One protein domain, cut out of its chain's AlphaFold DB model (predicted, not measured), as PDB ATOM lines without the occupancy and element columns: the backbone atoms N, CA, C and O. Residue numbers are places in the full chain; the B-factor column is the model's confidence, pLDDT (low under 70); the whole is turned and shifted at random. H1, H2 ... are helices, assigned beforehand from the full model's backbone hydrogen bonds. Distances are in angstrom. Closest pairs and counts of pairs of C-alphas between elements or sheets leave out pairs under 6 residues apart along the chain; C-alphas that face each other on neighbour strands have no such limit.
ATOM      1  N   THR A  81      -8.848  31.814 -32.680       88.25
ATOM      2  CA  THR A  81      -8.814  30.886 -33.817       88.25
ATOM      3  C   THR A  81      -9.734  29.685 -33.587       88.25
ATOM      4  O   THR A  81     -10.118  29.368 -32.462       88.25
ATOM      5  N   LEU A  82     -10.092  28.968 -34.654       86.50
ATOM      6  CA  LEU A  82     -10.889  27.743 -34.558       86.50
ATOM      7  C   LEU A  82     -10.218  26.658 -33.687       86.50
ATOM      8  O   LEU A  82     -10.928  26.045 -32.887       86.50
ATOM      9  N   PRO A  83      -8.887  26.431 -33.752       85.75
ATOM     10  CA  PRO A  83      -8.177  25.604 -32.777       85.75
ATOM     11  C   PRO A  83      -8.377  26.044 -31.322       85.75
ATOM     12  O   PRO A  83      -8.590  25.184 -30.471       85.75
ATOM     13  N   ASP A  84      -8.380  27.350 -31.038       84.88
ATOM     14  CA  ASP A  84      -8.601  27.870 -29.680       84.88
ATOM     15  C   ASP A  84     -10.027  27.585 -29.198       84.88
ATOM     16  O   ASP A  84     -10.237  27.131 -28.071       84.88
ATOM     17  N   VAL A  85     -11.019  27.781 -30.073       88.75
ATOM     18  CA  VAL A  85     -12.422  27.453 -29.782       88.75
ATOM     19  C   VAL A  85     -12.594  25.948 -29.554       88.75
ATOM     20  O   VAL A  85     -13.244  25.538 -28.593       88.75
ATOM     21  N   LEU A  86     -11.973  25.102 -30.382       87.19
ATOM     22  CA  LEU A  86     -12.017  23.646 -30.215       87.19
ATOM     23  C   LEU A  86     -11.319  23.184 -28.934       87.19
ATOM     24  O   LEU A  86     -11.835  22.303 -28.241       87.19
ATOM     25  N   ALA A  87     -10.177  23.779 -28.588       89.56
ATOM     26  CA  ALA A  87      -9.487  23.510 -27.333       89.56
ATOM     27  C   ALA A  87     -10.373  23.878 -26.133       89.56
ATOM     28  O   ALA A  87     -10.493  23.095 -25.186       89.56
ATOM     29  N   LEU A  88     -11.073  25.014 -26.206       90.94
ATOM     30  CA  LEU A  88     -12.030  25.432 -25.188       90.94
ATOM     31  C   LEU A  88     -13.203  24.444 -25.073       90.94
ATOM     32  O   LEU A  88     -13.524  24.010 -23.964       90.94
ATOM     33  N   CYS A  89     -13.793  24.004 -26.187       91.31
ATOM     34  CA  CYS A  89     -14.862  23.002 -26.177       91.31
ATOM     35  C   CYS A  89     -14.397  21.664 -25.584       91.31
ATOM     36  O   CYS A  89     -15.080  21.097 -24.732       91.31
ATOM     37  N   ASN A  90     -13.220  21.173 -25.979       91.94
ATOM     38  CA  ASN A  90     -12.678  19.911 -25.479       91.94
ATOM     39  C   ASN A  90     -12.332  19.981 -23.979       91.94
ATOM     40  O   ASN A  90     -12.583  19.033 -23.230       91.94
ATOM     41  N   SER A  91     -11.816  21.122 -23.513       93.56
ATOM     42  CA  SER A  91     -11.581  21.362 -22.083       93.56
ATOM     43  C   SER A  91     -12.895  21.412 -21.292       93.56
ATOM     44  O   SER A  91     -13.000  20.776 -20.243       93.56
ATOM     45  N   THR A  92     -13.934  22.053 -21.836       93.50
ATOM     46  CA  THR A  92     -15.276  22.104 -21.233       93.50
ATOM     47  C   THR A  92     -15.904  20.714 -21.150       93.50
ATOM     48  O   THR A  92     -16.413  20.330 -20.098       93.50
ATOM     49  N   PHE A  93     -15.815  19.915 -22.217       93.62
ATOM     50  CA  PHE A  93     -16.304  18.536 -22.213       93.62
ATOM     51  C   PHE A  93     -15.556  17.675 -21.191       93.62
ATOM     52  O   PHE A  93     -16.172  16.944 -20.419       93.62
ATOM     53  N   SER A  94     -14.230  17.806 -21.127       92.81
ATOM     54  CA  SER A  94     -13.407  17.105 -20.135       92.81
ATOM     55  C   SER A  94     -13.808  17.480 -18.706       92.81
ATOM     56  O   SER A  94     -13.949  16.606 -17.850       92.81
ATOM     57  N   PHE A  95     -14.074  18.763 -18.452       94.56
ATOM     58  CA  PHE A  95     -14.590  19.230 -17.169       94.56
ATOM     59  C   PHE A  95     -15.971  18.636 -16.850       94.56
ATOM     60  O   PHE A  95     -16.171  18.121 -15.749       94.56
ATOM     61  N   MET A  96     -16.901  18.618 -17.813       94.25
ATOM     62  CA  MET A  96     -18.213  17.976 -17.649       94.25
ATOM     63  C   MET A  96     -18.098  16.473 -17.376       94.25
ATOM     64  O   MET A  96     -18.857  15.946 -16.570       94.25
ATOM     65  N   MET A  97     -17.138  15.781 -17.991       93.56
ATOM     66  CA  MET A  97     -16.881  14.359 -17.738       93.56
ATOM     67  C   MET A  97     -16.381  14.117 -16.310       93.56
ATOM     68  O   MET A  97     -16.859  13.202 -15.636       93.56
ATOM     69  N   ILE A  98     -15.468  14.960 -15.817       94.12
ATOM     70  CA  ILE A  98     -14.994  14.911 -14.428       94.12
ATOM     71  C   ILE A  98     -16.156  15.184 -13.464       94.12
ATOM     72  O   ILE A  98     -16.374  14.421 -12.521       94.12
ATOM     73  N   LEU A  99     -16.948  16.226 -13.727       94.81
ATOM     74  CA  LEU A  99     -18.132  16.555 -12.938       94.81
ATOM     75  C   LEU A  99     -19.148  15.402 -12.940       94.81
ATOM     76  O   LEU A  99     -19.654  15.023 -11.886       94.81
ATOM     77  N   GLY A 100     -19.391  14.797 -14.103       93.69
ATOM     78  CA  GLY A 100     -20.271  13.644 -14.274       93.69
ATOM     79  C   GLY A 100     -19.795  12.419 -13.493       93.69
ATOM     80  O   GLY A 100     -20.609  11.720 -12.890       93.69
ATOM     81  N   PHE A 101     -18.483  12.180 -13.418       93.88
ATOM     82  CA  PHE A 101     -17.915  11.121 -12.583       93.88
ATOM     83  C   PHE A 101     -18.205  11.349 -11.092       93.88
ATOM     84  O   PHE A 101     -18.666  10.429 -10.408       93.88
ATOM     85  N   PHE A 102     -17.998  12.571 -10.587       93.31
ATOM     86  CA  PHE A 102     -18.316  12.910  -9.196       93.31
ATOM     87  C   PHE A 102     -19.818  12.837  -8.913       93.31
ATOM     88  O   PHE A 102     -20.218  12.237  -7.914       93.31
ATOM     89  N   ALA A 103     -20.651  13.367  -9.810       93.62
ATOM     90  CA  ALA A 103     -22.104  13.287  -9.705       93.62
ATOM     91  C   ALA A 103     -22.566  11.827  -9.632       93.62
ATOM     92  O   ALA A 103     -23.265  11.449  -8.696       93.62
ATOM     93  N   ARG A 104     -22.074  10.963 -10.532       92.25
ATOM     94  CA  ARG A 104     -22.383   9.527 -10.529       92.25
ATOM     95  C   ARG A 104     -21.987   8.855  -9.215       92.25
ATOM     96  O   ARG A 104     -22.750   8.040  -8.700       92.25
ATOM     97  N   LYS A 105     -20.824   9.199  -8.648       90.12
ATOM     98  CA  LYS A 105     -20.380   8.681  -7.343       90.12
ATOM     99  C   LYS A 105     -21.292   9.126  -6.200       90.12
ATOM    100  O   LYS A 105     -21.631   8.301  -5.352       90.12
ATOM    101  N   ILE A 106     -21.701  10.394  -6.179       89.50
ATOM    102  CA  ILE A 106     -22.620  10.930  -5.167       89.50
ATOM    103  C   ILE A 106     -23.988  10.251  -5.287       89.50
ATOM    104  O   ILE A 106     -24.492   9.725  -4.297       89.50
ATOM    105  N   THR A 107     -24.552  10.181  -6.493       91.06
ATOM    106  CA  THR A 107     -25.845   9.537  -6.752       91.06
ATOM    107  C   THR A 107     -25.828   8.062  -6.367       91.06
ATOM    108  O   THR A 107     -26.735   7.608  -5.676       91.06
ATOM    109  N   GLN A 108     -24.780   7.316  -6.731       88.81
ATOM    110  CA  GLN A 108     -24.652   5.909  -6.344       88.81
ATOM    111  C   GLN A 108     -24.651   5.745  -4.819       88.81
ATOM    112  O   GLN A 108     -25.334   4.871  -4.294       88.81
ATOM    113  N   LYS A 109     -23.918   6.603  -4.100       88.81
ATOM    114  CA  LYS A 109     -23.897   6.578  -2.634       88.81
ATOM    115  C   LYS A 109     -25.282   6.860  -2.044       88.81
ATOM    116  O   LYS A 109     -25.678   6.169  -1.112       88.81
ATOM    117  N   LEU A 110     -26.009   7.840  -2.578       87.94
ATOM    118  CA  LEU A 110     -27.361   8.167  -2.117       87.94
ATOM    119  C   LEU A 110     -28.338   7.008  -2.355       87.94
ATOM    120  O   LEU A 110     -29.036   6.613  -1.425       87.94
ATOM    121  N   ILE A 111     -28.317   6.402  -3.546       89.38
ATOM    122  CA  ILE A 111     -29.159   5.241  -3.883       89.38
ATOM    123  C   ILE A 111     -28.872   4.069  -2.940       89.38
ATOM    124  O   ILE A 111     -29.802   3.459  -2.417       89.38
ATOM    125  N   LEU A 112     -27.595   3.766  -2.682       88.75
ATOM    126  CA  LEU A 112     -27.208   2.699  -1.756       88.75
ATOM    127  C   LEU A 112     -27.746   2.951  -0.342       88.75
ATOM    128  O   LEU A 112     -28.258   2.032   0.289       88.75
ATOM    129  N   GLN A 113     -27.669   4.191   0.147       89.94
ATOM    130  CA  GLN A 113     -28.193   4.555   1.465       89.94
ATOM    131  C   GLN A 113     -29.718   4.435   1.537       89.94
ATOM    132  O   GLN A 113     -30.241   3.924   2.526       89.94
ATOM    133  N   GLU A 114     -30.438   4.880   0.508       88.88
ATOM    134  CA  GLU A 114     -31.896   4.743   0.448       88.88
ATOM    135  C   GLU A 114     -32.323   3.272   0.395       88.88
ATOM    136  O   GLU A 114     -33.190   2.855   1.166       88.88
ATOM    137  N   MET A 115     -31.670   2.463  -0.443       88.94
ATOM    138  CA  MET A 115     -31.927   1.024  -0.533       88.94
ATOM    139  C   MET A 115     -31.591   0.301   0.771       88.94
ATOM    140  O   MET A 115     -32.352  -0.565   1.201       88.94
ATOM    141  N   PHE A 116     -30.506   0.690   1.446       91.12
ATOM    142  CA  PHE A 116     -30.152   0.151   2.757       91.12
ATOM    143  C   PHE A 116     -31.267   0.399   3.772       91.12
ATOM    144  O   PHE A 116     -31.684  -0.525   4.468       91.12
ATOM    145  N   ILE A 117     -31.791   1.627   3.846       89.56
ATOM    146  CA  ILE A 117     -32.896   1.947   4.758       89.56
ATOM    147  C   ILE A 117     -34.168   1.199   4.363       89.56
ATOM    148  O   ILE A 117     -34.870   0.705   5.241       89.56
ATOM    149  N   LEU A 118     -34.444   1.045   3.067       88.75
ATOM    150  CA  LEU A 118     -35.596   0.290   2.581       88.75
ATOM    151  C   LEU A 118     -35.516  -1.191   2.981       88.75
ATOM    152  O   LEU A 118     -36.505  -1.746   3.468       88.75
ATOM    153  N   ILE A 119     -34.354  -1.826   2.828       88.25
ATOM    154  CA  ILE A 119     -34.117  -3.210   3.264       88.25
ATOM    155  C   ILE A 119     -34.186  -3.308   4.791       88.25
ATOM    156  O   ILE A 119     -34.851  -4.198   5.324       88.25
ATOM    157  N   LEU A 120     -33.590  -2.357   5.510       87.81
ATOM    158  CA  LEU A 120     -33.642  -2.306   6.969       87.81
ATOM    159  C   LEU A 120     -35.086  -2.185   7.488       87.81
ATOM    160  O   LEU A 120     -35.460  -2.864   8.439       87.81
ATOM    161  N   GLN A 121     -35.910  -1.357   6.851       87.50
ATOM    162  CA  GLN A 121     -37.296  -1.093   7.238       87.50
ATOM    163  C   GLN A 121     -38.232  -2.273   6.938       87.50
ATOM    164  O   GLN A 121     -39.139  -2.539   7.729       87.50
ATOM    165  N   ASN A 122     -38.022  -2.978   5.819       84.44
ATOM    166  CA  ASN A 122     -38.928  -4.037   5.360       84.44
ATOM    167  C   ASN A 122     -38.485  -5.450   5.763       84.44
ATOM    168  O   ASN A 122     -39.323  -6.257   6.152       84.44
ATOM    169  N   ILE A 123     -37.191  -5.758   5.670       84.62
ATOM    170  CA  ILE A 123     -36.654  -7.109   5.899       84.62
ATOM    171  C   ILE A 123     -36.150  -7.233   7.335       84.62
ATOM    172  O   ILE A 123     -36.497  -8.171   8.048       84.62
ATOM    173  N   TYR A 124     -35.408  -6.230   7.807       85.62
ATOM    174  CA  TYR A 124     -34.842  -6.201   9.157       85.62
ATOM    175  C   TYR A 124     -35.648  -5.314  10.115       85.62
ATOM    176  O   TYR A 124     -35.103  -4.578  10.944       85.62
ATOM    177  N   GLN A 125     -36.975  -5.422  10.021       83.25
ATOM    178  CA  GLN A 125     -37.937  -4.589  10.745       83.25
ATOM    179  C   GLN A 125     -37.716  -4.590  12.270       83.25
ATOM    180  O   GLN A 125     -37.955  -3.581  12.937       83.25
ATOM    181  N   GLU A 126     -37.244  -5.703  12.841       80.94
ATOM    182  CA  GLU A 126     -36.930  -5.813  14.270       80.94
ATOM    183  C   GLU A 126     -35.786  -4.868  14.670       80.94
ATOM    184  O   GLU A 126     -35.906  -4.109  15.633       80.94
ATOM    185  N   THR A 127     -34.700  -4.856  13.896       84.31
ATOM    186  CA  THR A 127     -33.553  -3.967  14.121       84.31
ATOM    187  C   THR A 127     -33.936  -2.514  13.880       84.31
ATOM    188  O   THR A 127     -33.617  -1.660  14.704       84.31
ATOM    189  N   TYR A 128     -34.710  -2.229  12.831       84.69
ATOM    190  CA  TYR A 128     -35.259  -0.891  12.614       84.69
ATOM    191  C   TYR A 128     -36.099  -0.423  13.815       84.69
ATOM    192  O   TYR A 128     -35.909   0.678  14.327       84.69
ATOM    193  N   SER A 129     -36.964  -1.290  14.356       80.94
ATOM    194  CA  SER A 129     -37.745  -0.976  15.556       80.94
ATOM    195  C   SER A 129     -36.876  -0.770  16.803       80.94
ATOM    196  O   SER A 129     -37.245   0.052  17.642       80.94
ATOM    197  N   LYS A 130     -35.752  -1.486  16.951       82.69
ATOM    198  CA  LYS A 130     -34.784  -1.261  18.041       82.69
ATOM    199  C   LYS A 130     -34.151   0.124  17.926       82.69
ATOM    200  O   LYS A 130     -34.151   0.853  18.912       82.69
ATOM    201  N   ILE A 131     -33.733   0.533  16.728       83.56
ATOM    202  CA  ILE A 131     -33.190   1.876  16.467       83.56
ATOM    203  C   ILE A 131     -34.226   2.958  16.810       83.56
ATOM    204  O   ILE A 131     -33.889   3.962  17.442       83.56
ATOM    205  N   LEU A 132     -35.500   2.749  16.460       81.56
ATOM    206  CA  LEU A 132     -36.576   3.680  16.819       81.56
ATOM    207  C   LEU A 132     -36.760   3.812  18.339       81.56
ATOM    208  O   LEU A 132     -36.918   4.930  18.833       81.56
ATOM    209  N   LYS A 133     -36.711   2.692  19.076       80.44
ATOM    210  CA  LYS A 133     -36.846   2.661  20.543       80.44
ATOM    211  C   LYS A 133     -35.638   3.300  21.242       80.44
ATOM    212  O   LYS A 133     -35.821   4.156  22.102       80.44
ATOM    213  N   ILE A 134     -34.414   2.928  20.851       80.56
ATOM    214  CA  ILE A 134     -33.158   3.417  21.455       80.56
ATOM    215  C   ILE A 134     -33.052   4.940  21.341       80.56
ATOM    216  O   ILE A 134     -32.694   5.617  22.304       80.56
ATOM    217  N   ASN A 135     -33.427   5.499  20.190       76.62
ATOM    218  CA  ASN A 135     -33.360   6.942  19.950       76.62
ATOM    219  C   ASN A 135     -34.629   7.696  20.363       76.62
ATOM    220  O   ASN A 135     -34.748   8.884  20.066       76.62
ATOM    221  N   LYS A 136     -35.576   7.026  21.039       77.12
ATOM    222  CA  LYS A 136     -36.862   7.592  21.481       77.12
ATOM    223  C   LYS A 136     -37.651   8.263  20.348       77.12
ATOM    224  O   LYS A 136     -38.410   9.196  20.594       77.12
ATOM    225  N   PHE A 137     -37.483   7.803  19.106       67.38
ATOM    226  CA  PHE A 137     -38.242   8.340  17.978       67.38
ATOM    227  C   PHE A 137     -39.722   7.979  18.099       67.38
ATOM    228  O   PHE A 137     -40.565   8.800  17.749       67.38
ATOM    229  N   VAL A 138     -40.024   6.783  18.624       61.62
ATOM    230  CA  VAL A 138     -41.382   6.322  18.934       61.62
ATOM    231  C   VAL A 138     -41.347   5.342  20.111       61.62
ATOM    232  O   VAL A 138     -40.547   4.404  20.120       61.62
ATOM    233  N   ASN A 139     -42.233   5.528  21.093       56.47
ATOM    234  CA  ASN A 139     -42.416   4.590  22.203       56.47
ATOM    235  C   ASN A 139     -43.509   3.579  21.846       56.47
ATOM    236  O   ASN A 139     -44.693   3.894  21.905       56.47
ATOM    237  N   PHE A 140     -43.123   2.355  21.487       57.31
ATOM    238  CA  PHE A 140     -44.081   1.268  21.281       57.31
ATOM    239  C   PHE A 140     -44.302   0.511  22.596       57.31
ATOM    240  O   PHE A 140     -43.435  -0.254  23.017       57.31
ATOM    241  N   SER A 141     -45.469   0.672  23.223       52.66
ATOM    242  CA  SER A 141     -45.895  -0.058  24.433       52.66
ATOM    243  C   SER A 141     -46.380  -1.496  24.164       52.66
ATOM    244  O   SER A 141     -46.885  -2.163  25.064       52.66
ATOM    245  N   LEU A 142     -46.201  -2.003  22.939       50.81
ATOM    246  CA  LEU A 142     -46.733  -3.296  22.487       50.81
ATOM    247  C   LEU A 142     -46.145  -4.498  23.257       50.81
ATOM    248  O   LEU A 142     -46.824  -5.505  23.446       50.81
ATOM    249  N   ASP A 143     -44.909  -4.383  23.754       52.00
ATOM    250  CA  ASP A 143     -44.200  -5.491  24.417       52.00
ATOM    251  C   ASP A 143     -44.758  -5.861  25.788       52.00
ATOM    252  O   ASP A 143     -44.596  -7.000  26.222       52.00
ATOM    253  N   LEU A 144     -45.416  -4.926  26.477       46.00
ATOM    254  CA  LEU A 144     -45.891  -5.168  27.837       46.00
ATOM    255  C   LEU A 144     -47.246  -5.895  27.850       46.00
ATOM    256  O   LEU A 144     -47.471  -6.772  28.680       46.00
ATOM    257  N   GLN A 145     -48.139  -5.564  26.908       43.62
ATOM    258  CA  GLN A 145     -49.515  -6.077  26.895       43.62
ATOM    259  C   GLN A 145     -49.620  -7.520  26.384       43.62
ATOM    260  O   GLN A 145     -50.446  -8.285  26.874       43.62
ATOM    261  N   LEU A 146     -48.755  -7.935  25.456       46.81
ATOM    262  CA  LEU A 146     -48.746  -9.317  24.968       46.81
ATOM    263  C   LEU A 146     -47.978 -10.287  25.880       46.81
ATOM    264  O   LEU A 146     -48.351 -11.458  25.959       46.81
ATOM    265  N   LYS A 147     -46.981  -9.801  26.639       48.09
ATOM    266  CA  LYS A 147     -46.321 -10.585  27.701       48.09
ATOM    267  C   LYS A 147     -47.315 -11.036  28.778       48.09
ATOM    268  O   LYS A 147     -47.225 -12.164  29.249       48.09
ATOM    269  N   GLN A 148     -48.303 -10.204  29.116       43.69
ATOM    270  CA  GLN A 148     -49.357 -10.568  30.073       43.69
ATOM    271  C   GLN A 148     -50.325 -11.641  29.531       43.69
ATOM    272  O   GLN A 148     -50.869 -12.419  30.309       43.69
ATOM    273  N   MET A 149     -50.500 -11.746  28.208       43.69
ATOM    274  CA  MET A 149     -51.430 -12.703  27.588       43.69
ATOM    275  C   MET A 149     -50.884 -14.135  27.477       43.69
ATOM    276  O   MET A 149     -51.655 -15.086  27.572       43.69
ATOM    277  N   GLN A 150     -49.574 -14.328  27.308       42.56
ATOM    278  CA  GLN A 150     -48.996 -15.682  27.269       42.56
ATOM    279  C   GLN A 150     -48.874 -16.325  28.653       42.56
ATOM    280  O   GLN A 150     -48.941 -17.547  28.767       42.56
ATOM    281  N   VAL A 151     -48.723 -15.513  29.703       43.44
ATOM    282  CA  VAL A 151     -48.732 -16.006  31.086       43.44
ATOM    283  C   VAL A 151     -50.133 -16.487  31.465       43.44
ATOM    284  O   VAL A 151     -50.253 -17.558  32.044       43.44
ATOM    285  N   ALA A 152     -51.191 -15.782  31.043       39.09
ATOM    286  CA  ALA A 152     -52.572 -16.216  31.277       39.09
ATOM    287  C   ALA A 152     -52.882 -17.583  30.634       39.09
ATOM    288  O   ALA A 152     -53.502 -18.432  31.264       39.09
ATOM    289  N   LYS A 153     -52.355 -17.847  29.429       42.72
ATOM    290  CA  LYS A 153     -52.563 -19.130  28.738       42.72
ATOM    291  C   LYS A 153     -51.803 -20.306  29.373       42.72
ATOM    292  O   LYS A 153     -52.275 -21.433  29.314       42.72
ATOM    293  N   LYS A 154     -50.656 -20.051  30.020       40.97
ATOM    294  CA  LYS A 154     -49.912 -21.076  30.781       40.97
ATOM    295  C   LYS A 154     -50.522 -21.389  32.150       40.97
ATOM    296  O   LYS A 154     -50.238 -22.447  32.694       40.97
ATOM    297  N   ASP A 307     -59.222  -3.116  23.931       55.25
ATOM    298  CA  ASP A 307     -59.263  -3.173  22.468       55.25
ATOM    299  C   ASP A 307     -58.830  -1.868  21.775       55.25
ATOM    300  O   ASP A 307     -58.091  -1.906  20.784       55.25
ATOM    301  N   GLN A 308     -59.172  -0.699  22.330       59.09
ATOM    302  CA  GLN A 308     -58.714   0.588  21.784       59.09
ATOM    303  C   GLN A 308     -57.193   0.793  21.914       59.09
ATOM    304  O   GLN A 308     -56.572   1.352  21.006       59.09
ATOM    305  N   SER A 309     -56.573   0.314  22.999       66.62
ATOM    306  CA  SER A 309     -55.134   0.504  23.252       66.62
ATOM    307  C   SER A 309     -54.247  -0.278  22.270       66.62
ATOM    308  O   SER A 309     -53.250   0.247  21.762       66.62
ATOM    309  N   LEU A 310     -54.651  -1.502  21.919       69.19
ATOM    310  CA  LEU A 310     -53.944  -2.337  20.948       69.19
ATOM    311  C   LEU A 310     -54.048  -1.753  19.537       69.19
ATOM    312  O   LEU A 310     -53.032  -1.610  18.855       69.19
ATOM    313  N   PHE A 311     -55.248  -1.343  19.119       71.19
ATOM    314  CA  PHE A 311     -55.453  -0.709  17.817       71.19
ATOM    315  C   PHE A 311     -54.643   0.587  17.663       71.19
ATOM    316  O   PHE A 311     -54.006   0.806  16.625       71.19
ATOM    317  N   GLN A 312     -54.611   1.432  18.699       69.94
ATOM    318  CA  GLN A 312     -53.797   2.652  18.707       69.94
ATOM    319  C   GLN A 312     -52.306   2.333  18.565       69.94
ATOM    320  O   GLN A 312     -51.613   2.966  17.768       69.94
ATOM    321  N   THR A 313     -51.825   1.304  19.259       70.12
ATOM    322  CA  THR A 313     -50.417   0.892  19.206       70.12
ATOM    323  C   THR A 313     -50.035   0.318  17.836       70.12
ATOM    324  O   THR A 313     -48.985   0.663  17.291       70.12
ATOM    325  N   ILE A 314     -50.896  -0.509  17.227       72.88
ATOM    326  CA  ILE A 314     -50.704  -1.042  15.866       72.88
ATOM    327  C   ILE A 314     -50.686   0.105  14.850       72.88
ATOM    328  O   ILE A 314     -49.783   0.183  14.017       72.88
ATOM    329  N   SER A 315     -51.634   1.034  14.965       73.69
ATOM    330  CA  SER A 315     -51.715   2.215  14.102       73.69
ATOM    331  C   SER A 315     -50.459   3.079  14.202       73.69
ATOM    332  O   SER A 315     -49.915   3.494  13.181       73.69
ATOM    333  N   GLN A 316     -49.961   3.323  15.417       74.81
ATOM    334  CA  GLN A 316     -48.719   4.064  15.642       74.81
ATOM    335  C   GLN A 316     -47.501   3.328  15.074       74.81
ATOM    336  O   GLN A 316     -46.645   3.960  14.461       74.81
ATOM    337  N   LYS A 317     -47.434   1.996  15.209       77.88
ATOM    338  CA  LYS A 317     -46.353   1.177  14.643       77.88
ATOM    339  C   LYS A 317     -46.328   1.229  13.120       77.88
ATOM    340  O   LYS A 317     -45.270   1.472  12.550       77.88
ATOM    341  N   ILE A 318     -47.468   1.061  12.456       77.88
ATOM    342  CA  ILE A 318     -47.548   1.127  10.988       77.88
ATOM    343  C   ILE A 318     -47.206   2.533  10.495       77.88
ATOM    344  O   ILE A 318     -46.406   2.675   9.573       77.88
ATOM    345  N   LYS A 319     -47.738   3.579  11.142       77.75
ATOM    346  CA  LYS A 319     -47.392   4.972  10.823       77.75
ATOM    347  C   LYS A 319     -45.889   5.206  10.929       77.75
ATOM    348  O   LYS A 319     -45.268   5.564   9.935       77.75
ATOM    349  N   ALA A 320     -45.287   4.852  12.061       73.69
ATOM    350  CA  ALA A 320     -43.853   4.996  12.291       73.69
ATOM    351  C   ALA A 320     -42.972   4.224  11.295       73.69
ATOM    352  O   ALA A 320     -41.882   4.672  10.946       73.69
ATOM    353  N   LEU A 321     -43.445   3.063  10.840       76.31
ATOM    354  CA  LEU A 321     -42.773   2.255   9.828       76.31
ATOM    355  C   LEU A 321     -42.976   2.782   8.413       76.31
ATOM    356  O   LEU A 321     -42.180   2.437   7.565       76.31
ATOM    357  N   SER A 322     -44.025   3.551   8.128       69.81
ATOM    358  CA  SER A 322     -44.341   4.037   6.775       69.81
ATOM    359  C   SER A 322     -43.925   5.491   6.524       69.81
ATOM    360  O   SER A 322     -43.809   5.918   5.375       69.81
ATOM    361  N   GLU A 323     -43.692   6.269   7.581       78.25
ATOM    362  CA  GLU A 323     -43.468   7.709   7.489       78.25
ATOM    363  C   GLU A 323     -42.045   8.076   7.027       78.25
ATOM    364  O   GLU A 323     -41.046   7.837   7.713       78.25
ATOM    365  N   LYS A 324     -41.971   8.783   5.888       76.94
ATOM    366  CA  LYS A 324     -40.741   9.380   5.337       76.94
ATOM    367  C   LYS A 324     -39.910  10.196   6.349       76.94
ATOM    368  O   LYS A 324     -38.700   9.979   6.383       76.94
ATOM    369  N   PRO A 325     -40.472  11.094   7.189       78.75
ATOM    370  CA  PRO A 325     -39.651  11.902   8.099       78.75
ATOM    371  C   PRO A 325     -38.938  11.067   9.171       78.75
ATOM    372  O   PRO A 325     -37.846  11.428   9.609       78.75
ATOM    373  N   ILE A 326     -39.525   9.944   9.596       78.31
ATOM    374  CA  ILE A 326     -38.902   9.035  10.567       78.31
ATOM    375  C   ILE A 326     -37.780   8.248   9.889       78.31
ATOM    376  O   ILE A 326     -36.671   8.190  10.418       78.31
ATOM    377  N   SER A 327     -38.035   7.735   8.683       81.25
ATOM    378  CA  SER A 327     -37.029   7.056   7.860       81.25
ATOM    379  C   SER A 327     -35.812   7.954   7.580       81.25
ATOM    380  O   SER A 327     -34.676   7.539   7.801       81.25
ATOM    381  N   GLN A 328     -36.027   9.235   7.256       82.75
ATOM    382  CA  GLN A 328     -34.954  10.225   7.080       82.75
ATOM    383  C   GLN A 328     -34.162  10.495   8.367       82.75
ATOM    384  O   GLN A 328     -32.941  10.638   8.324       82.75
ATOM    385  N   LYS A 329     -34.818  10.550   9.535       83.44
ATOM    386  CA  LYS A 329     -34.116  10.680  10.826       83.44
ATOM    387  C   LYS A 329     -33.223   9.473  11.100       83.44
ATOM    388  O   LYS A 329     -32.104   9.653  11.575       83.44
ATOM    389  N   VAL A 330     -33.692   8.266  10.774       82.81
ATOM    390  CA  VAL A 330     -32.893   7.039  10.894       82.81
ATOM    391  C   VAL A 330     -31.740   7.045   9.891       82.81
ATOM    392  O   VAL A 330     -30.607   6.804  10.290       82.81
ATOM    393  N   GLN A 331     -31.981   7.413   8.631       84.38
ATOM    394  CA  GLN A 331     -30.944   7.554   7.605       84.38
ATOM    395  C   GLN A 331     -29.844   8.527   8.042       84.38
ATOM    396  O   GLN A 331     -28.661   8.186   8.022       84.38
ATOM    397  N   ASN A 332     -30.235   9.707   8.528       83.62
ATOM    398  CA  ASN A 332     -29.317  10.716   9.048       83.62
ATOM    399  C   ASN A 332     -28.569  10.254  10.296       83.62
ATOM    400  O   ASN A 332     -27.507  10.792  10.584       83.62
ATOM    401  N   LEU A 333     -29.112   9.311  11.064       82.38
ATOM    402  CA  LEU A 333     -28.455   8.759  12.242       82.38
ATOM    403  C   LEU A 333     -27.443   7.678  11.867       82.38
ATOM    404  O   LEU A 333     -26.331   7.695  12.396       82.38
ATOM    405  N   VAL A 334     -27.826   6.774  10.963       83.12
ATOM    406  CA  VAL A 334     -27.018   5.633  10.509       83.12
ATOM    407  C   VAL A 334     -25.847   6.101   9.650       83.12
ATOM    408  O   VAL A 334     -24.729   5.654   9.860       83.12
ATOM    409  N   PHE A 335     -26.079   7.046   8.736       82.75
ATOM    410  CA  PHE A 335     -25.072   7.496   7.770       82.75
ATOM    411  C   PHE A 335     -24.456   8.860   8.097       82.75
ATOM    412  O   PHE A 335     -23.818   9.471   7.232       82.75
ATOM    413  N   LYS A 336     -24.630   9.368   9.328       78.12
ATOM    414  CA  LYS A 336     -23.964  10.611   9.741       78.12
ATOM    415  C   LYS A 336     -22.459  10.404   9.656       78.12
ATOM    416  O   LYS A 336     -21.916   9.616  10.424       78.12
ATOM    417  N   THR A 337     -21.776  11.174   8.813       62.00
ATOM    418  CA  THR A 337     -20.310  11.203   8.772       62.00
ATOM    419  C   THR A 337     -19.770  11.592  10.146       62.00
ATOM    420  O   THR A 337     -19.839  12.754  10.550       62.00
ATOM    421  N   ARG A 338     -19.264  10.605  10.892       64.00
ATOM    422  CA  ARG A 338     -18.608  10.795  12.186       64.00
ATOM    423  C   ARG A 338     -17.167  10.333  12.060       64.00
ATOM    424  O   ARG A 338     -16.895   9.145  11.970       64.00
ATOM    425  N   PHE A 339     -16.241  11.283  12.118       54.97
ATOM    426  CA  PHE A 339     -14.811  11.025  11.936       54.97
ATOM    427  C   PHE A 339     -14.180  10.150  13.042       54.97
ATOM    428  O   PHE A 339     -13.078   9.648  12.855       54.97
ATOM    429  N   PHE A 340     -14.879   9.889  14.160       53.56
ATOM    430  CA  PHE A 340     -14.400   9.003  15.228       53.56
ATOM    431  C   PHE A 340     -15.516   8.125  15.821       53.56
ATOM    432  O   PHE A 340     -16.608   8.600  16.128       53.56
ATOM    433  N   LYS A 341     -15.202   6.839  16.052       61.56
ATOM    434  CA  LYS A 341     -16.030   5.830  16.757       61.56
ATOM    435  C   LYS A 341     -17.397   5.498  16.128       61.56
ATOM    436  O   LYS A 341     -18.252   4.949  16.821       61.56
ATOM    437  N   GLU A 342     -17.582   5.733  14.829       68.94
ATOM    438  CA  GLU A 342     -18.801   5.365  14.083       68.94
ATOM    439  C   GLU A 342     -19.217   3.899  14.311       68.94
ATOM    440  O   GLU A 342     -20.373   3.617  14.609       68.94
ATOM    441  N   ARG A 343     -18.246   2.978  14.321       69.50
ATOM    442  CA  ARG A 343     -18.486   1.541  14.541       69.50
ATOM    443  C   ARG A 343     -19.124   1.224  15.897       69.50
ATOM    444  O   ARG A 343     -20.144   0.551  15.948       69.50
ATOM    445  N   LYS A 344     -18.569   1.770  16.987       73.31
ATOM    446  CA  LYS A 344     -19.096   1.559  18.351       73.31
ATOM    447  C   LYS A 344     -20.493   2.157  18.512       73.31
ATOM    448  O   LYS A 344     -21.304   1.654  19.283       73.31
ATOM    449  N   PHE A 345     -20.772   3.240  17.787       78.62
ATOM    450  CA  PHE A 345     -22.089   3.859  17.782       78.62
ATOM    451  C   PHE A 345     -23.120   2.982  17.059       78.62
ATOM    452  O   PHE A 345     -24.182   2.744  17.621       78.62
ATOM    453  N   LEU A 346     -22.816   2.451  15.873       78.19
ATOM    454  CA  LEU A 346     -23.739   1.566  15.150       78.19
ATOM    455  C   LEU A 346     -24.032   0.276  15.932       78.19
ATOM    456  O   LEU A 346     -25.193  -0.117  16.051       78.19
ATOM    457  N   GLU A 347     -23.019  -0.302  16.581       78.50
ATOM    458  CA  GLU A 347     -23.205  -1.442  17.485       78.50
ATOM    459  C   GLU A 347     -24.138  -1.094  18.657       78.50
ATOM    460  O   GLU A 347     -25.057  -1.856  18.955       78.50
ATOM    461  N   SER A 348     -23.990   0.094  19.263       75.00
ATOM    462  CA  SER A 348     -24.895   0.563  20.329       75.00
ATOM    463  C   SER A 348     -26.342   0.785  19.868       75.00
ATOM    464  O   SER A 348     -27.254   0.808  20.687       75.00
ATOM    465  N   GLN A 349     -26.559   0.924  18.558       76.56
ATOM    466  CA  GLN A 349     -27.876   1.067  17.934       76.56
ATOM    467  C   GLN A 349     -28.488  -0.286  17.529       76.56
ATOM    468  O   GLN A 349     -29.608  -0.331  17.024       76.56
ATOM    469  N   GLY A 350     -27.775  -1.395  17.761       74.06
ATOM    470  CA  GLY A 350     -28.208  -2.747  17.406       74.06
ATOM    471  C   GLY A 350     -27.811  -3.192  15.995       74.06
ATOM    472  O   GLY A 350     -28.236  -4.262  15.563       74.06
ATOM    473  N   LEU A 351     -26.994  -2.408  15.282       81.69
ATOM    474  CA  LEU A 351     -26.424  -2.766  13.982       81.69
ATOM    475  C   LEU A 351     -25.024  -3.356  14.188       81.69
ATOM    476  O   LEU A 351     -24.026  -2.637  14.241       81.69
ATOM    477  N   ASN A 352     -24.953  -4.680  14.323       83.75
ATOM    478  CA  ASN A 352     -23.675  -5.397  14.326       83.75
ATOM    479  C   ASN A 352     -23.014  -5.287  12.939       83.75
ATOM    480  O   ASN A 352     -23.695  -5.283  11.915       83.75
ATOM    481  N   ARG A 353     -21.682  -5.264  12.899       79.44
ATOM    482  CA  ARG A 353     -20.871  -5.290  11.681       79.44
ATOM    483  C   ARG A 353     -21.300  -6.367  10.684       79.44
ATOM    484  O   ARG A 353     -21.403  -6.051   9.507       79.44
ATOM    485  N   GLN A 354     -21.539  -7.600  11.135       84.88
ATOM    486  CA  GLN A 354     -21.942  -8.672  10.216       84.88
ATOM    487  C   GLN A 354     -23.278  -8.341   9.547       84.88
ATOM    488  O   GLN A 354     -23.390  -8.400   8.334       84.88
ATOM    489  N   MET A 355     -24.242  -7.861  10.330       84.31
ATOM    490  CA  MET A 355     -25.551  -7.465   9.824       84.31
ATOM    491  C   MET A 355     -25.467  -6.304   8.824       84.31
ATOM    492  O   MET A 355     -26.217  -6.285   7.858       84.31
ATOM    493  N   ILE A 356     -24.566  -5.339   9.030       85.12
ATOM    494  CA  ILE A 356     -24.339  -4.256   8.059       85.12
ATOM    495  C   ILE A 356     -23.815  -4.827   6.739       85.12
ATOM    496  O   ILE A 356     -24.324  -4.449   5.691       85.12
ATOM    497  N   ILE A 357     -22.846  -5.745   6.799       86.31
ATOM    498  CA  ILE A 357     -22.292  -6.407   5.610       86.31
ATOM    499  C   ILE A 357     -23.389  -7.190   4.883       86.31
ATOM    500  O   ILE A 357     -23.526  -7.042   3.674       86.31
ATOM    501  N   ASP A 358     -24.210  -7.946   5.614       88.12
ATOM    502  CA  ASP A 358     -25.307  -8.727   5.037       88.12
ATOM    503  C   ASP A 358     -26.348  -7.812   4.358       88.12
ATOM    504  O   ASP A 358     -26.824  -8.104   3.261       88.12
ATOM    505  N   ILE A 359     -26.682  -6.669   4.976       87.62
ATOM    506  CA  ILE A 359     -27.588  -5.681   4.373       87.62
ATOM    507  C   ILE A 359     -26.944  -5.049   3.134       87.62
ATOM    508  O   ILE A 359     -27.622  -4.877   2.128       87.62
ATOM    509  N   GLU A 360     -25.660  -4.688   3.174       87.00
ATOM    510  CA  GLU A 360     -24.950  -4.116   2.022       87.00
ATOM    511  C   GLU A 360     -24.867  -5.099   0.850       87.00
ATOM    512  O   GLU A 360     -25.088  -4.710  -0.297       87.00
ATOM    513  N   GLU A 361     -24.602  -6.376   1.121       89.44
ATOM    514  CA  GLU A 361     -24.648  -7.440   0.120       89.44
ATOM    515  C   GLU A 361     -26.055  -7.563  -0.471       89.44
ATOM    516  O   GLU A 361     -26.217  -7.553  -1.689       89.44
ATOM    517  N   GLN A 362     -27.087  -7.548   0.374       86.88
ATOM    518  CA  GLN A 362     -28.470  -7.583  -0.085       86.88
ATOM    519  C   GLN A 362     -28.861  -6.345  -0.907       86.88
ATOM    520  O   GLN A 362     -29.617  -6.455  -1.872       86.88
ATOM    521  N   VAL A 363     -28.343  -5.165  -0.559       88.19
ATOM    522  CA  VAL A 363     -28.519  -3.942  -1.352       88.19
ATOM    523  C   VAL A 363     -27.885  -4.126  -2.727       88.19
ATOM    524  O   VAL A 363     -28.541  -3.861  -3.732       88.19
ATOM    525  N   ASN A 364     -26.642  -4.604  -2.790       87.00
ATOM    526  CA  ASN A 364     -25.953  -4.839  -4.059       87.00
ATOM    527  C   ASN A 364     -26.702  -5.857  -4.925       87.00
ATOM    528  O   ASN A 364     -26.881  -5.630  -6.120       87.00
ATOM    529  N   ASP A 365     -27.224  -6.913  -4.310       85.75
ATOM    530  CA  ASP A 365     -28.059  -7.911  -4.971       85.75
ATOM    531  C   ASP A 365     -29.364  -7.320  -5.502       85.75
ATOM    532  O   ASP A 365     -29.777  -7.625  -6.617       85.75
ATOM    533  N   SER A 366     -29.991  -6.428  -4.736       82.62
ATOM    534  CA  SER A 366     -31.214  -5.736  -5.148       82.62
ATOM    535  C   SER A 366     -30.993  -4.676  -6.232       82.62
ATOM    536  O   SER A 366     -31.956  -4.252  -6.863       82.62
ATOM    537  N   LEU A 367     -29.750  -4.239  -6.455       82.81
ATOM    538  CA  LEU A 367     -29.376  -3.348  -7.557       82.81
ATOM    539  C   LEU A 367     -28.973  -4.118  -8.821       82.81
ATOM    540  O   LEU A 367     -28.893  -3.524  -9.898       82.81
ATOM    541  N   ASP A 368     -28.740  -5.427  -8.711       86.62
ATOM    542  CA  ASP A 368     -28.480  -6.282  -9.858       86.62
ATOM    543  C   ASP A 368     -29.784  -6.537 -10.626       86.62
ATOM    544  O   ASP A 368     -30.624  -7.363 -10.260       86.62
TER     545      ASP A 368
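Overview. This is residues 81 to 154 and 307 to 368 of the 477 residues of the protein "AMP-binding enzyme family protein" of Tetrahymena thermophila (strain SB210) (UniProt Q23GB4). One long helix, H1, makes an arm whose residues 81 to 110 stick out alone, while its last turns run in between H5 and H7, in a small body of short helices. H2 turns off at the end of H1, H6 lies in the chain between H5 and H7, and H4 is part of the body at the end far from the arm, where residues 147 to 154 of H3 stick out. The printed part has 136 residues with seven named helices, H1 to H7 in order, and no named strand; the class is all helix. The whole is extended, with a radius of gyration of the C-alphas of 22.7 A and spans of 91 by 31 by 28 A, the length coming from the arm and from H3.

Arrangement. H1, residues 82 to 122, and H2, residues 125 to 134, touch only at the corner, and only just, with 3 pairs of C-alphas within 8 A, the closest being those of Gln 121 and Tyr 128 at 5.8 A; they are about perpendicular at 89 degrees. H3, residues 142 to 154, is close to but not clearly touching H4, residues 307 to 322; their closest C-alphas, of Leu 142 and Thr 313, are 6.5 A apart. H2 and H4 are near each other. H5, residues 324 to 334, touches residues 113 to 117 of H1, about perpendicular at 80 degrees, closest at the C-alphas of Ile 117 and Gln 331, 6.6 A. H6, residues 342 to 348, touches no helix. H7, residues 353 to 367, touches residues 112 to 120 of H1 at a steep tilt of 60 degrees, opposite ways; the closest C-alphas are those of Phe 116 and Val 363, 6.0 A. H5 and H7 are apart. Every O i to N i+4 pair is within hydrogen-bond range in H1, H2, H4, H5, H6 and H7; H3 has 4 of 9, and 3 of 10 O i to N i+3 pairs.

Along the chain. H1 begins at C-alpha 82, (-10.889, 27.743, -34.558), and runs 58.2 A to C-alpha 122, (-38.928, -4.037, 5.360). H2 is 14.2 A long, H3 19.9 A, H4 22.8 A, H5 15.1 A and H6 10.0 A. H7, 21.1 A long, ends at C-alpha 367, (-29.376, -3.348, -7.557).

Size, cuts and confidence. The C-alphas of Thr 81 and Lys 154, the two farthest apart, are 92.5 A from each other. Residues 155 to 306 are not printed, and C-alphas 154 and 307 are 21.8 A apart across this cut. Of the links that are printed whole, none is long. The mean pLDDT of the printed part is 78.0; 31 residues are under 70, among them residues 137 to 154 and 337 to 343.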